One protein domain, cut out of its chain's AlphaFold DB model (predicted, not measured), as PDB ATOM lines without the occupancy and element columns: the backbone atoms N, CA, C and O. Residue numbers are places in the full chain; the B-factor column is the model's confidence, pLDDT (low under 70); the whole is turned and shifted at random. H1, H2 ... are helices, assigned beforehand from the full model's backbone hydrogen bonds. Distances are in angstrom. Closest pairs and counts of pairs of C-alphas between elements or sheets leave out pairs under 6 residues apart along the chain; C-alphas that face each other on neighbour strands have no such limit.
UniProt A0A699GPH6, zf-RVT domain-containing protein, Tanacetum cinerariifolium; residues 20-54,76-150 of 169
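This is residues 20 to 54 and 76 to 150 of the 169 residues of the protein "zf-RVT domain-containing protein" of Tanacetum cinerariifolium (UniProt A0A699GPH6). One long helix, H7, runs the length of the domain, and H2, H6 and H5 pack on it at crossed angles, H2 and H5 on roughly opposite sides and H6 between them near the start of H7. The short H1 sits by H2 and H6, while residues 145 to 150 stick out at the far end, where H3 touches no helix. The printed part has 110 residues with seven named helices, H1 to H7 in chain order, and no named strand: the class is all helix. The whole is compact, with a radius of gyration of the C-alphas of 13.9 A, but elongated, spanning 41 by 26 by 22 A.

H1, residues 22 to 25, and H2, residues 32 to 42, only just touch, with 3 pairs of C-alphas within 8 A; the closest are those of Val 25 and Ala 35, 5.2 A apart. H1 also touches residues 115 to 120 of H6, residues 108 to 120, the closest C-alphas being Met 24 and Ser 119, 5.4 A apart. H2 touches residues 134 to 141 of H7, residues 124 to 149, about perpendicular at 81 degrees, closest at the C-alphas of His 34 and Glu 134, 5.5 A. H3, residues 49 to 54, is apart from H7. H4, residues 78 to 84, and residues 108 to 109 of H6 only just touch, with 3 pairs within 8 A; the closest C-alphas are Phe 83 and Leu 108, 5.5 A. H5, residues 86 to 98, touches residues 129 to 140 of H7, opposite ways at a steep tilt of 37 degrees, only just past shallow; the closest C-alphas are Val 95 and Val 132, 7.2 A. Residues 115 to 119 of H6 touch residues 126 to 130 of H7, opposite ways at a steep tilt of 48 degrees, closest at the C-alphas of Leu 118 and Ser 126, 5.4 A. In H2, H4 and H5 every O i to N i+4 pair is within hydrogen-bond range, against 1 of 2 in H3, 8 of 9 in H6 and 21 of 22 in H7; H1 is too short for such a pair.

H1 begins at C-alpha 22 (42.919, 9.955, -20.634). H2 is 15.2 A from first to last C-alpha, and H5 and H6 are 18.7 A each. H7, 37.0 A, runs from C-alpha 124 (50.789, 25.722, -14.500) to C-alpha 149 (29.426, 23.087, -44.655).

The two C-alphas farthest apart, those of Lys 54 and Asp 100, are 42.4 A apart. Residues 55 to 75 are not printed, and C-alphas 54 and 76 are 14.1 A apart across this cut. Of the links printed whole, H4 to H5 and H6 to H7 are tight, the others short. The mean pLDDT of the printed part is 73.2; it is under 70 at residues 45 to 54, 76 to 78, 82 to 83, 102 to 109 and 142 to 150.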
ATOM      1  N   GLU A  20      46.096   5.802 -22.343       76.06
ATOM      2  CA  GLU A  20      47.234   6.662 -21.970       76.06
ATOM      3  C   GLU A  20      46.926   8.162 -22.121       76.06
ATOM      4  O   GLU A  20      47.334   8.991 -21.310       76.06
ATOM      5  N   TRP A  21      46.112   8.521 -23.117       79.88
ATOM      6  CA  TRP A  21      45.673   9.894 -23.363       79.88
ATOM      7  C   TRP A  21      44.607  10.408 -22.383       79.88
ATOM      8  O   TRP A  21      44.312  11.603 -22.397       79.88
ATOM      9  N   PHE A  22      44.009   9.562 -21.534       83.06
ATOM     10  CA  PHE A  22      42.919   9.955 -20.634       83.06
ATOM     11  C   PHE A  22      43.332  11.132 -19.756       83.06
ATOM     12  O   PHE A  22      42.652  12.159 -19.722       83.06
ATOM     13  N   ARG A  23      44.510  11.029 -19.135       81.69
ATOM     14  CA  ARG A  23      45.059  12.078 -18.275       81.69
ATOM     15  C   ARG A  23      45.451  13.335 -19.020       81.69
ATOM     16  O   ARG A  23      45.560  14.355 -18.356       81.69
ATOM     17  N   MET A  24      45.638  13.285 -20.342       79.62
ATOM     18  CA  MET A  24      45.877  14.450 -21.204       79.62
ATOM     19  C   MET A  24      44.577  15.187 -21.550       79.62
ATOM     20  O   MET A  24      44.598  16.408 -21.686       79.62
ATOM     21  N   VAL A  25      43.449  14.480 -21.609       83.12
ATOM     22  CA  VAL A  25      42.140  15.044 -21.981       83.12
ATOM     23  C   VAL A  25      41.343  15.510 -20.764       83.12
ATOM     24  O   VAL A  25      40.736  16.574 -20.775       83.12
ATOM     25  N   TRP A  26      41.351  14.731 -19.685       84.44
ATOM     26  CA  TRP A  26      40.483  14.954 -18.533       84.44
ATOM     27  C   TRP A  26      41.301  15.456 -17.336       84.44
ATOM     28  O   TRP A  26      41.939  14.680 -16.629       84.44
ATOM     29  N   PHE A  27      41.316  16.774 -17.117       84.19
ATOM     30  CA  PHE A  27      41.981  17.453 -15.989       84.19
ATOM     31  C   PHE A  27      41.129  18.568 -15.394       84.19
ATOM     32  O   PHE A  27      40.206  19.046 -16.029       84.19
ATOM     33  N   SER A  28      41.459  19.052 -14.201       82.25
ATOM     34  CA  SER A  28      40.633  20.034 -13.480       82.25
ATOM     35  C   SER A  28      40.225  21.283 -14.280       82.25
ATOM     36  O   SER A  28      39.189  21.862 -13.976       82.25
ATOM     37  N   ALA A  29      41.000  21.684 -15.292       85.56
ATOM     38  CA  ALA A  29      40.728  22.844 -16.137       85.56
ATOM     39  C   ALA A  29      40.422  22.491 -17.611       85.56
ATOM     40  O   ALA A  29      40.590  23.345 -18.479       85.56
ATOM     41  N   TYR A  30      39.993  21.257 -17.922       85.88
ATOM     42  CA  TYR A  30      39.654  20.877 -19.301       85.88
ATOM     43  C   TYR A  30      38.442  21.662 -19.824       85.88
ATOM     44  O   TYR A  30      37.492  21.935 -19.088       85.88
ATOM     45  N   ILE A  31      38.437  21.983 -21.123       88.12
ATOM     46  CA  ILE A  31      37.275  22.602 -21.774       88.12
ATOM     47  C   ILE A  31      36.460  21.490 -22.450       88.12
ATOM     48  O   ILE A  31      36.968  20.876 -23.390       88.12
ATOM     49  N   PRO A  32      35.196  21.223 -22.057       85.88
ATOM     50  CA  PRO A  32      34.455  20.036 -22.507       85.88
ATOM     51  C   PRO A  32      34.401  19.841 -24.027       85.88
ATOM     52  O   PRO A  32      34.610  18.736 -24.527       85.88
ATOM     53  N   ARG A  33      34.184  20.926 -24.780       82.69
ATOM     54  CA  ARG A  33      34.166  20.899 -26.253       82.69
ATOM     55  C   ARG A  33      35.518  20.483 -26.842       82.69
ATOM     56  O   ARG A  33      35.569  19.737 -27.816       82.69
ATOM     57  N   HIS A  34      36.611  20.958 -26.256       84.94
ATOM     58  CA  HIS A  34      37.960  20.637 -26.705       84.94
ATOM     59  C   HIS A  34      38.341  19.206 -26.318       84.94
ATOM     60  O   HIS A  34      38.798  18.449 -27.174       84.94
ATOM     61  N   ALA A  35      38.048  18.809 -25.079       85.00
ATOM     62  CA  ALA A  35      38.269  17.462 -24.571       85.00
ATOM     63  C   ALA A  35      37.552  16.398 -25.419       85.00
ATOM     64  O   ALA A  35      38.135  15.369 -25.769       85.00
ATOM     65  N   PHE A  36      36.310  16.670 -25.835       83.06
ATOM     66  CA  PHE A  36      35.571  15.797 -26.746       83.06
ATOM     67  C   PHE A  36      36.292  15.620 -28.092       83.06
ATOM     68  O   PHE A  36      36.493  14.490 -28.541       83.06
ATOM     69  N   ASN A  37      36.748  16.717 -28.702       81.44
ATOM     70  CA  ASN A  37      37.472  16.667 -29.973       81.44
ATOM     71  C   ASN A  37      38.803  15.916 -29.849       81.44
ATOM     72  O   ASN A  37      39.105  15.072 -30.692       81.44
ATOM     73  N   ILE A  38      39.580  16.163 -28.789       81.75
ATOM     74  CA  ILE A  38      40.841  15.445 -28.559       81.75
ATOM     75  C   ILE A  38      40.597  13.959 -28.337       81.75
ATOM     76  O   ILE A  38      41.298  13.145 -28.930       81.75
ATOM     77  N   ARG A  39      39.578  13.577 -27.559       84.44
ATOM     78  CA  ARG A  39      39.209  12.167 -27.386       84.44
ATOM     79  C   ARG A  39      38.937  11.489 -28.729       84.44
ATOM     80  O   ARG A  39      39.376  10.356 -28.931       84.44
ATOM     81  N   LEU A  40      38.232  12.160 -29.641       81.38
ATOM     82  CA  LEU A  40      37.969  11.631 -30.981       81.38
ATOM     83  C   LEU A  40      39.247  11.502 -31.816       81.38
ATOM     84  O   LEU A  40      39.423  10.473 -32.472       81.38
ATOM     85  N   ILE A  41      40.138  12.495 -31.761       79.19
ATOM     86  CA  ILE A  41      41.437  12.479 -32.455       79.19
ATOM     87  C   ILE A  41      42.312  11.335 -31.927       79.19
ATOM     88  O   ILE A  41      42.767  10.491 -32.693       79.19
ATOM     89  N   MET A  42      42.486  11.238 -30.609       77.25
ATOM     90  CA  MET A  42      43.325  10.213 -29.978       77.25
ATOM     91  C   MET A  42      42.772   8.800 -30.170       77.25
ATOM     92  O   MET A  42      43.529   7.856 -30.361       77.25
ATOM     93  N   SER A  43      41.445   8.646 -30.192       75.19
ATOM     94  CA  SER A  43      40.809   7.353 -30.472       75.19
ATOM     95  C   SER A  43      40.806   6.992 -31.963       75.19
ATOM     96  O   SER A  43      40.235   5.963 -32.316       75.19
ATOM     97  N   ARG A  44      41.348   7.847 -32.850       71.81
ATOM     98  CA  ARG A  44      41.222   7.739 -34.318       71.81
ATOM     99  C   ARG A  44      39.759   7.590 -34.780       71.81
ATOM    100  O   ARG A  44      39.472   7.016 -35.826       71.81
ATOM    101  N   LYS A  45      38.815   8.093 -33.974       68.19
ATOM    102  CA  LYS A  45      37.360   8.057 -34.215       68.19
ATOM    103  C   LYS A  45      36.846   9.344 -34.841       68.19
ATOM    104  O   LYS A  45      35.664   9.441 -35.172       68.19
ATOM    105  N   LEU A  46      37.707  10.347 -34.984       69.06
ATOM    106  CA  LEU A  46      37.366  11.535 -35.733       69.06
ATOM    107  C   LEU A  46      37.146  11.141 -37.194       69.06
ATOM    108  O   LEU A  46      38.040  10.577 -37.824       69.06
ATOM    109  N   LYS A  47      35.960  11.439 -37.728       60.03
ATOM    110  CA  LYS A  47      35.643  11.232 -39.143       60.03
ATOM    111  C   LYS A  47      36.529  12.147 -39.993       60.03
ATOM    112  O   LYS A  47      36.152  13.272 -40.299       60.03
ATOM    113  N   THR A  48      37.729  11.692 -40.343       59.25
ATOM    114  CA  THR A  48      38.495  12.293 -41.436       59.25
ATOM    115  C   THR A  48      37.833  11.924 -42.757       59.25
ATOM    116  O   THR A  48      37.042  10.978 -42.833       59.25
ATOM    117  N   ARG A  49      38.140  12.673 -43.821       55.47
ATOM    118  CA  ARG A  49      37.677  12.361 -45.181       55.47
ATOM    119  C   ARG A  49      38.010  10.919 -45.603       55.47
ATOM    120  O   ARG A  49      37.283  10.349 -46.410       55.47
ATOM    121  N   ASP A  50      39.004  10.297 -44.970       50.41
ATOM    122  CA  ASP A  50      39.343   8.873 -45.102       50.41
ATOM    123  C   ASP A  50      38.233   7.902 -44.665       50.41
ATOM    124  O   ASP A  50      38.116   6.808 -45.214       50.41
ATOM    125  N   LEU A  51      37.413   8.266 -43.673       53.31
ATOM    126  CA  LEU A  51      36.305   7.428 -43.199       53.31
ATOM    127  C   LEU A  51      35.032   7.655 -44.021       53.31
ATOM    128  O   LEU A  51      34.297   6.698 -44.260       53.31
ATOM    129  N   LEU A  52      34.818   8.878 -44.523       55.62
ATOM    130  CA  LEU A  52      33.781   9.154 -45.528       55.62
ATOM    131  C   LEU A  52      34.055   8.382 -46.828       55.62
ATOM    132  O   LEU A  52      33.133   7.793 -47.374       55.62
ATOM    133  N   LYS A  53      35.325   8.252 -47.243       51.84
ATOM    134  CA  LYS A  53      35.778   7.383 -48.350       51.84
ATOM    135  C   LYS A  53      35.374   5.909 -48.185       51.84
ATOM    136  O   LYS A  53      35.173   5.222 -49.178       51.84
ATOM    137  N   LYS A  54      35.267   5.406 -46.949       52.34
ATOM    138  CA  LYS A  54      34.847   4.019 -46.666       52.34
ATOM    139  C   LYS A  54      33.329   3.829 -46.747       52.34
ATOM    140  O   LYS A  54      32.872   2.699 -46.867       52.34
ATOM    141  N   ASP A  76      44.958  14.162 -47.556       66.38
ATOM    142  CA  ASP A  76      44.332  14.389 -46.257       66.38
ATOM    143  C   ASP A  76      44.222  13.073 -45.477       66.38
ATOM    144  O   ASP A  76      43.209  12.399 -45.588       66.38
ATOM    145  N   SER A  77      45.253  12.703 -44.710       69.88
ATOM    146  CA  SER A  77      45.191  11.584 -43.760       69.88
ATOM    147  C   SER A  77      45.074  12.083 -42.318       69.88
ATOM    148  O   SER A  77      45.519  13.188 -41.988       69.88
ATOM    149  N   HIS A  78      44.490  11.275 -41.425       69.62
ATOM    150  CA  HIS A  78      44.460  11.579 -39.984       69.62
ATOM    151  C   HIS A  78      45.864  11.865 -39.426       69.62
ATOM    152  O   HIS A  78      46.052  12.832 -38.687       69.62
ATOM    153  N   GLU A  79      46.849  11.060 -39.826       71.31
ATOM    154  CA  GLU A  79      48.251  11.211 -39.427       71.31
ATOM    155  C   GLU A  79      48.847  12.498 -39.998       71.31
ATOM    156  O   GLU A  79      49.322  13.342 -39.242       71.31
ATOM    157  N   HIS A  80      48.689  12.753 -41.296       73.88
ATOM    158  CA  HIS A  80      49.210  13.971 -41.897       73.88
ATOM    159  C   HIS A  80      48.610  15.206 -41.238       73.88
ATOM    160  O   HIS A  80      49.312  16.124 -40.828       73.88
ATOM    161  N   LEU A  81      47.295  15.243 -41.102       71.00
ATOM    162  CA  LEU A  81      46.632  16.456 -40.694       71.00
ATOM    163  C   LEU A  81      46.905  16.825 -39.237       71.00
ATOM    164  O   LEU A  81      47.103  18.004 -38.922       71.00
ATOM    165  N   PHE A  82      46.844  15.838 -38.350       68.19
ATOM    166  CA  PHE A  82      47.024  16.100 -36.935       68.19
ATOM    167  C   PHE A  82      48.500  16.093 -36.571       68.19
ATOM    168  O   PHE A  82      48.860  16.931 -35.744       68.19
ATOM    169  N   PHE A  83      49.315  15.250 -37.231       65.50
ATOM    170  CA  PHE A  83      50.677  14.876 -36.839       65.50
ATOM    171  C   PHE A  83      51.813  15.385 -37.732       65.50
ATOM    172  O   PHE A  83      52.804  15.877 -37.194       65.50
ATOM    173  N   GLU A  84      51.672  15.395 -39.056       70.44
ATOM    174  CA  GLU A  84      52.814  15.681 -39.953       70.44
ATOM    175  C   GLU A  84      52.706  17.010 -40.711       70.44
ATOM    176  O   GLU A  84      53.658  17.471 -41.345       70.44
ATOM    177  N   CYS A  85      51.543  17.656 -40.681       74.81
ATOM    178  CA  CYS A  85      51.280  18.803 -41.530       74.81
ATOM    179  C   CYS A  85      52.152  20.005 -41.098       74.81
ATOM    180  O   CYS A  85      52.114  20.428 -39.932       74.81
ATOM    181  N   PRO A  86      52.890  20.643 -42.033       74.75
ATOM    182  CA  PRO A  86      53.761  21.775 -41.712       74.75
ATOM    183  C   PRO A  86      53.004  22.984 -41.154       74.75
ATOM    184  O   PRO A  86      53.550  23.767 -40.376       74.75
ATOM    185  N   PHE A  87      51.742  23.163 -41.557       75.00
ATOM    186  CA  PHE A  87      50.927  24.294 -41.120       75.00
ATOM    187  C   PHE A  87      50.578  24.204 -39.622       75.00
ATOM    188  O   PHE A  87      50.959  25.111 -38.876       75.00
ATOM    189  N   PRO A  88      49.943  23.120 -39.130       71.94
ATOM    190  CA  PRO A  88      49.756  22.891 -37.704       71.94
ATOM    191  C   PRO A  88      51.056  22.993 -36.906       71.94
ATOM    192  O   PRO A  88      51.033  23.503 -35.782       71.94
ATOM    193  N   LEU A  89      52.182  22.508 -37.436       75.50
ATOM    194  CA  LEU A  89      53.468  22.564 -36.739       75.50
ATOM    195  C   LEU A  89      53.964  24.005 -36.538       75.50
ATOM    196  O   LEU A  89      54.416  24.362 -35.452       75.50
ATOM    197  N   LYS A  90      53.827  24.864 -37.555       77.31
ATOM    198  CA  LYS A  90      54.157  26.296 -37.441       77.31
ATOM    199  C   LYS A  90      53.297  27.000 -36.392       77.31
ATOM    200  O   LYS A  90      53.829  27.760 -35.586       77.31
ATOM    201  N   VAL A  91      51.989  26.724 -36.373       77.38
ATOM    202  CA  VAL A  91      51.073  27.279 -35.361       77.38
ATOM    203  C   VAL A  91      51.495  26.833 -33.963       77.38
ATOM    204  O   VAL A  91      51.577  27.662 -33.068       77.38
ATOM    205  N   TRP A  92      51.832  25.555 -33.786       76.56
ATOM    206  CA  TRP A  92      52.293  25.020 -32.505       76.56
ATOM    207  C   TRP A  92      53.532  25.755 -31.980       76.56
ATOM    208  O   TRP A  92      53.492  26.309 -30.885       76.56
ATOM    209  N   LYS A  93      54.586  25.865 -32.799       76.62
ATOM    210  CA  LYS A  93      55.812  26.601 -32.438       76.62
ATOM    211  C   LYS A  93      55.527  28.058 -32.059       76.62
ATOM    212  O   LYS A  93      56.123  28.579 -31.121       76.62
ATOM    213  N   LEU A  94      54.604  28.713 -32.766       76.75
ATOM    214  CA  LEU A  94      54.220  30.093 -32.475       76.75
ATOM    215  C   LEU A  94      53.497  30.226 -31.129       76.75
ATOM    216  O   LEU A  94      53.757  31.186 -30.405       76.75
ATOM    217  N   VAL A  95      52.591  29.302 -30.798       75.44
ATOM    218  CA  VAL A  95      51.871  29.363 -29.519       75.44
ATOM    219  C   VAL A  95      52.803  29.035 -28.355       75.44
ATOM    220  O   VAL A  95      52.774  29.748 -27.360       75.44
ATOM    221  N   LEU A  96      53.694  28.055 -28.505       76.69
ATOM    222  CA  LEU A  96      54.706  27.746 -27.490       76.69
ATOM    223  C   LEU A  96      55.634  28.923 -27.204       76.69
ATOM    224  O   LEU A  96      55.854  29.262 -26.047       76.69
ATOM    225  N   LYS A  97      56.108  29.602 -28.258       78.69
ATOM    226  CA  LYS A  97      56.921  30.815 -28.117       78.69
ATOM    227  C   LYS A  97      56.176  31.917 -27.355       78.69
ATOM    228  O   LYS A  97      56.797  32.667 -26.617       78.69
ATOM    229  N   ARG A  98      54.856  32.031 -27.538       76.81
ATOM    230  CA  ARG A  98      54.025  32.990 -26.787       76.81
ATOM    231  C   ARG A  98      53.740  32.557 -25.352       76.81
ATOM    232  O   ARG A  98      53.490  33.419 -24.524       76.81
ATOM    233  N   ALA A  99      53.758  31.257 -25.084       70.12
ATOM    234  CA  ALA A  99      53.576  30.683 -23.756       70.12
ATOM    235  C   ALA A  99      54.891  30.585 -22.955       70.12
ATOM    236  O   ALA A  99      54.873  30.028 -21.866       70.12
ATOM    237  N   ASP A 100      56.007  31.096 -23.491       77.19
ATOM    238  CA  ASP A 100      57.356  31.020 -22.903       77.19
ATOM    239  C   ASP A 100      57.857  29.581 -22.646       77.19
ATOM    240  O   ASP A 100      58.691  29.307 -21.787       77.19
ATOM    241  N   LEU A 101      57.362  28.627 -23.442       72.44
ATOM    242  CA  LEU A 101      57.712  27.211 -23.352       72.44
ATOM    243  C   LEU A 101      58.829  26.888 -24.354       72.44
ATOM    244  O   LEU A 101      58.568  26.548 -25.510       72.44
ATOM    245  N   HIS A 102      60.088  26.998 -23.920       68.62
ATOM    246  CA  HIS A 102      61.269  26.826 -24.791       68.62
ATOM    247  C   HIS A 102      61.731  25.374 -24.960       68.62
ATOM    248  O   HIS A 102      62.465  25.065 -25.897       68.62
ATOM    249  N   HIS A 103      61.302  24.469 -24.077       66.81
ATOM    250  CA  HIS A 103      61.790  23.087 -24.033       66.81
ATOM    251  C   HIS A 103      60.777  22.089 -24.603       66.81
ATOM    252  O   HIS A 103      60.392  21.122 -23.946       66.81
ATOM    253  N   VAL A 104      60.301  22.361 -25.821       66.06
ATOM    254  CA  VAL A 104      59.313  21.506 -26.490       66.06
ATOM    255  C   VAL A 104      59.900  20.912 -27.764       66.06
ATOM    256  O   VAL A 104      60.468  21.649 -28.577       66.06
ATOM    257  N   PRO A 105      59.762  19.592 -27.969       67.75
ATOM    258  CA  PRO A 105      60.255  18.944 -29.168       67.75
ATOM    259  C   PRO A 105      59.565  19.455 -30.440       67.75
ATOM    260  O   PRO A 105      58.481  20.042 -30.426       67.75
ATOM    261  N   SER A 106      60.249  19.263 -31.568       61.88
ATOM    262  CA  SER A 106      59.874  19.845 -32.859       61.88
ATOM    263  C   SER A 106      59.120  18.893 -33.791       61.88
ATOM    264  O   SER A 106      58.618  19.353 -34.818       61.88
ATOM    265  N   ASN A 107      59.007  17.613 -33.431       65.94
ATOM    266  CA  ASN A 107      58.176  16.617 -34.107       65.94
ATOM    267  C   ASN A 107      56.941  16.295 -33.241       65.94
ATOM    268  O   ASN A 107      56.958  16.509 -32.027       65.94
ATOM    269  N   LEU A 108      55.835  15.857 -33.855       62.72
ATOM    270  CA  LEU A 108      54.583  15.725 -33.106       62.72
ATOM    271  C   LEU A 108      54.486  14.453 -32.250       62.72
ATOM    272  O   LEU A 108      53.770  14.479 -31.254       62.72
ATOM    273  N   GLU A 109      55.202  13.378 -32.578       67.31
ATOM    274  CA  GLU A 109      55.249  12.180 -31.722       67.31
ATOM    275  C   GLU A 109      55.915  12.486 -30.381       67.31
ATOM    276  O   GLU A 109      55.351  12.190 -29.324       67.31
ATOM    277  N   ASP A 110      57.035  13.206 -30.404       73.75
ATOM    278  CA  ASP A 110      57.683  13.663 -29.184       73.75
ATOM    279  C   ASP A 110      56.827  14.711 -28.473       73.75
ATOM    280  O   ASP A 110      56.836  14.755 -27.251       73.75
ATOM    281  N   ILE A 111      56.048  15.540 -29.187       73.75
ATOM    282  CA  ILE A 111      55.086  16.463 -28.552       73.75
ATOM    283  C   ILE A 111      53.982  15.682 -27.835       73.75
ATOM    284  O   ILE A 111      53.597  16.064 -26.730       73.75
ATOM    285  N   ALA A 112      53.472  14.599 -28.423       72.69
ATOM    286  CA  ALA A 112      52.469  13.749 -27.790       72.69
ATOM    287  C   ALA A 112      53.044  13.053 -26.548       72.69
ATOM    288  O   ALA A 112      52.439  13.129 -25.478       72.69
ATOM    289  N   SER A 113      54.238  12.467 -26.658       76.75
ATOM    290  CA  SER A 113      54.961  11.857 -25.535       76.75
ATOM    291  C   SER A 113      55.291  12.879 -24.438       76.75
ATOM    292  O   SER A 113      55.062  12.644 -23.249       76.75
ATOM    293  N   TRP A 114      55.722  14.079 -24.824       79.94
ATOM    294  CA  TRP A 114      55.989  15.194 -23.920       79.94
ATOM    295  C   TRP A 114      54.722  15.665 -23.200       79.94
ATOM    296  O   TRP A 114      54.741  15.835 -21.983       79.94
ATOM    297  N   LEU A 115      53.595  15.805 -23.906       76.25
ATOM    298  CA  LEU A 115      52.304  16.141 -23.296       76.25
ATOM    299  C   LEU A 115      51.816  15.039 -22.349       76.25
ATOM    300  O   LEU A 115      51.254  15.353 -21.298       76.25
ATOM    301  N   LEU A 116      52.038  13.762 -22.680       78.81
ATOM    302  CA  LEU A 116      51.735  12.637 -21.790       78.81
ATOM    303  C   LEU A 116      52.582  12.714 -20.516       78.81
ATOM    304  O   LEU A 116      52.034  12.651 -19.413       78.81
ATOM    305  N   HIS A 117      53.888  12.952 -20.642       80.81
ATOM    306  CA  HIS A 117      54.787  13.122 -19.503       80.81
ATOM    307  C   HIS A 117      54.403  14.334 -18.638       80.81
ATOM    308  O   HIS A 117      54.369  14.247 -17.407       80.81
ATOM    309  N   LEU A 118      54.051  15.460 -19.265       75.06
ATOM    310  CA  LEU A 118      53.563  16.644 -18.565       75.06
ATOM    311  C   LEU A 118      52.219  16.414 -17.885       75.06
ATOM    312  O   LEU A 118      52.015  16.955 -16.806       75.06
ATOM    313  N   SER A 119      51.324  15.597 -18.446       75.44
ATOM    314  CA  SER A 119      50.007  15.333 -17.846       75.44
ATOM    315  C   SER A 119      50.089  14.717 -16.443       75.44
ATOM    316  O   SER A 119      49.172  14.887 -15.641       75.44
ATOM    317  N   SER A 120      51.210  14.060 -16.124       74.31
ATOM    318  CA  SER A 120      51.524  13.567 -14.779       74.31
ATOM    319  C   SER A 120      51.874  14.701 -13.801       74.31
ATOM    320  O   SER A 120      51.591  14.626 -12.605       74.31
ATOM    321  N   LYS A 121      52.449  15.796 -14.309       75.38
ATOM    322  CA  LYS A 121      52.832  16.986 -13.541       75.38
ATOM    323  C   LYS A 121      51.639  17.945 -13.453       75.38
ATOM    324  O   LYS A 121      51.076  18.347 -14.465       75.38
ATOM    325  N   ARG A 122      51.261  18.371 -12.244       75.12
ATOM    326  CA  ARG A 122      50.168  19.344 -12.009       75.12
ATOM    327  C   ARG A 122      50.651  20.804 -12.004       75.12
ATOM    328  O   ARG A 122      50.159  21.608 -11.219       75.12
ATOM    329  N   SER A 123      51.646  21.141 -12.826       82.12
ATOM    330  CA  SER A 123      52.177  22.509 -12.917       82.12
ATOM    331  C   SER A 123      51.308  23.407 -13.803       82.12
ATOM    332  O   SER A 123      50.570  22.921 -14.664       82.12
ATOM    333  N   VAL A 124      51.436  24.726 -13.627       80.62
ATOM    334  CA  VAL A 124      50.789  25.722 -14.500       80.62
ATOM    335  C   VAL A 124      51.208  25.505 -15.954       80.62
ATOM    336  O   VAL A 124      50.347  25.424 -16.823       80.62
ATOM    337  N   ASP A 125      52.496  25.280 -16.207       77.44
ATOM    338  CA  ASP A 125      53.015  25.014 -17.554       77.44
ATOM    339  C   ASP A 125      52.388  23.769 -18.188       77.44
ATOM    340  O   ASP A 125      52.090  23.769 -19.380       77.44
ATOM    341  N   SER A 126      52.132  22.717 -17.400       79.06
ATOM    342  CA  SER A 126      51.442  21.511 -17.873       79.06
ATOM    343  C   SER A 126      49.995  21.813 -18.267       79.06
ATOM    344  O   SER A 126      49.548  21.432 -19.351       79.06
ATOM    345  N   ILE A 127      49.277  22.561 -17.426       81.56
ATOM    346  CA  ILE A 127      47.898  22.991 -17.685       81.56
ATOM    347  C   ILE A 127      47.831  23.858 -18.949       81.56
ATOM    348  O   ILE A 127      47.029  23.585 -19.843       81.56
ATOM    349  N   VAL A 128      48.705  24.862 -19.061       83.69
ATOM    350  CA  VAL A 128      48.771  25.778 -20.208       83.69
ATOM    351  C   VAL A 128      49.130  25.025 -21.487       83.69
ATOM    352  O   VAL A 128      48.449  25.190 -22.498       83.69
ATOM    353  N   SER A 129      50.137  24.148 -21.448       80.62
ATOM    354  CA  SER A 129      50.562  23.348 -22.607       80.62
ATOM    355  C   SER A 129      49.430  22.482 -23.148       80.62
ATOM    356  O   SER A 129      49.224  22.401 -24.361       80.62
ATOM    357  N   ARG A 130      48.661  21.862 -22.246       83.25
ATOM    358  CA  ARG A 130      47.503  21.048 -22.611       83.25
ATOM    359  C   ARG A 130      46.409  21.906 -23.218       83.25
ATOM    360  O   ARG A 130      46.027  21.638 -24.348       83.25
ATOM    361  N   LEU A 131      45.983  22.979 -22.551       84.31
ATOM    362  CA  LEU A 131      44.964  23.897 -23.080       84.31
ATOM    363  C   LEU A 131      45.321  24.426 -24.472       84.31
ATOM    364  O   LEU A 131      44.485  24.434 -25.374       84.31
ATOM    365  N   VAL A 132      46.579  24.818 -24.669       83.12
ATOM    366  CA  VAL A 132      47.109  25.269 -25.958       83.12
ATOM    367  C   VAL A 132      47.011  24.170 -27.019       83.12
ATOM    368  O   VAL A 132      46.590  24.435 -28.151       83.12
ATOM    369  N   PHE A 133      47.355  22.931 -26.664       82.38
ATOM    370  CA  PHE A 133      47.209  21.782 -27.553       82.38
ATOM    371  C   PHE A 133      45.747  21.538 -27.915       82.38
ATOM    372  O   PHE A 133      45.420  21.466 -29.103       82.38
ATOM    373  N   GLU A 134      44.848  21.494 -26.933       82.88
ATOM    374  CA  GLU A 134      43.434  21.244 -27.199       82.88
ATOM    375  C   GLU A 134      42.786  22.368 -28.025       82.88
ATOM    376  O   GLU A 134      41.978  22.116 -28.924       82.88
ATOM    377  N   ALA A 135      43.170  23.624 -27.782       83.81
ATOM    378  CA  ALA A 135      42.728  24.781 -28.556       83.81
ATOM    379  C   ALA A 135      43.181  24.716 -30.020       83.81
ATOM    380  O   ALA A 135      42.380  24.937 -30.936       83.81
ATOM    381  N   ARG A 136      44.443  24.346 -30.266       80.50
ATOM    382  CA  ARG A 136      44.968  24.139 -31.623       80.50
ATOM    383  C   ARG A 136      44.148  23.097 -32.374       80.50
ATOM    384  O   ARG A 136      43.703  23.369 -33.489       80.50
ATOM    385  N   GLN A 137      43.919  21.931 -31.776       80.12
ATOM    386  CA  GLN A 137      43.188  20.867 -32.465       80.12
ATOM    387  C   GLN A 137      41.733  21.248 -32.735       80.12
ATOM    388  O   GLN A 137      41.230  21.018 -33.834       80.12
ATOM    389  N   HIS A 138      41.077  21.908 -31.779       79.38
ATOM    390  CA  HIS A 138      39.719  22.405 -31.962       79.38
ATOM    391  C   HIS A 138      39.613  23.402 -33.125       79.38
ATOM    392  O   HIS A 138      38.719  23.282 -33.958       79.38
ATOM    393  N   THR A 139      40.527  24.372 -33.231       74.88
ATOM    394  CA  THR A 139      40.494  25.355 -34.332       74.88
ATOM    395  C   THR A 139      40.774  24.726 -35.698       74.88
ATOM    396  O   THR A 139      40.169  25.127 -36.694       74.88
ATOM    397  N   LEU A 140      41.650  23.717 -35.765       74.69
ATOM    398  CA  LEU A 140      41.883  22.938 -36.986       74.69
ATOM    399  C   LEU A 140      40.652  22.128 -37.392       74.69
ATOM    400  O   LEU A 140      40.354  22.030 -38.584       74.69
ATOM    401  N   PHE A 141      39.940  21.569 -36.417       70.38
ATOM    402  CA  PHE A 141      38.705  20.836 -36.655       70.38
ATOM    403  C   PHE A 141      37.563  21.760 -37.101       70.38
ATOM    404  O   PHE A 141      36.977  21.527 -38.154       70.38
ATOM    405  N   GLY A 142      37.325  22.872 -36.400       66.88
ATOM    406  CA  GLY A 142      36.269  23.827 -36.757       66.88
ATOM    407  C   GLY A 142      36.456  24.455 -38.145       66.88
ATOM    408  O   GLY A 142      35.492  24.654 -38.879       66.88
ATOM    409  N   LYS A 143      37.707  24.691 -38.578       63.25
ATOM    410  CA  LYS A 143      37.986  25.126 -39.960       63.25
ATOM    411  C   LYS A 143      37.498  24.118 -40.998       63.25
ATOM    412  O   LYS A 143      37.100  24.529 -42.086       63.25
ATOM    413  N   ARG A 144      37.513  22.818 -40.691       61.44
ATOM    414  CA  ARG A 144      36.979  21.799 -41.599       61.44
ATOM    415  C   ARG A 144      35.474  21.769 -41.620       61.44
ATOM    416  O   ARG A 144      34.940  21.738 -42.716       61.44
ATOM    417  N   GLU A 145      34.821  21.814 -40.462       58.12
ATOM    418  CA  GLU A 145      33.356  21.847 -40.402       58.12
ATOM    419  C   GLU A 145      32.819  22.989 -41.272       58.12
ATOM    420  O   GLU A 145      31.965  22.773 -42.116       58.12
ATOM    421  N   ILE A 146      33.426  24.177 -41.193       53.94
ATOM    422  CA  ILE A 146      33.042  25.317 -42.037       53.94
ATOM    423  C   ILE A 146      33.367  25.075 -43.522       53.94
ATOM    424  O   ILE A 146      32.577  25.438 -44.389       53.94
ATOM    425  N   THR A 147      34.514  24.466 -43.842       53.78
ATOM    426  CA  THR A 147      34.906  24.189 -45.240       53.78
ATOM    427  C   THR A 147      34.035  23.101 -45.886       53.78
ATOM    428  O   THR A 147      33.860  23.115 -47.102       53.78
ATOM    429  N   ASP A 148      33.505  22.170 -45.093       50.34
ATOM    430  CA  ASP A 148      32.610  21.094 -45.530       50.34
ATOM    431  C   ASP A 148      31.145  21.564 -45.586       50.34
ATOM    432  O   ASP A 148      30.411  21.218 -46.509       50.34
ATOM    433  N   CYS A 149      30.738  22.439 -44.657       43.81
ATOM    434  CA  CYS A 149      29.426  23.087 -44.655       43.81
ATOM    435  C   CYS A 149      29.290  24.211 -45.687       43.81
ATOM    436  O   CYS A 149      28.167  24.612 -45.978       43.81
ATOM    437  N   MET A 150      30.386  24.734 -46.241       29.30
ATOM    438  CA  MET A 150      30.333  25.602 -47.417       29.30
ATOM    439  C   MET A 150      30.006  24.719 -48.626       29.30
ATOM    440  O   MET A 150      30.888  23.982 -49.080       29.30
TER     441      MET A 150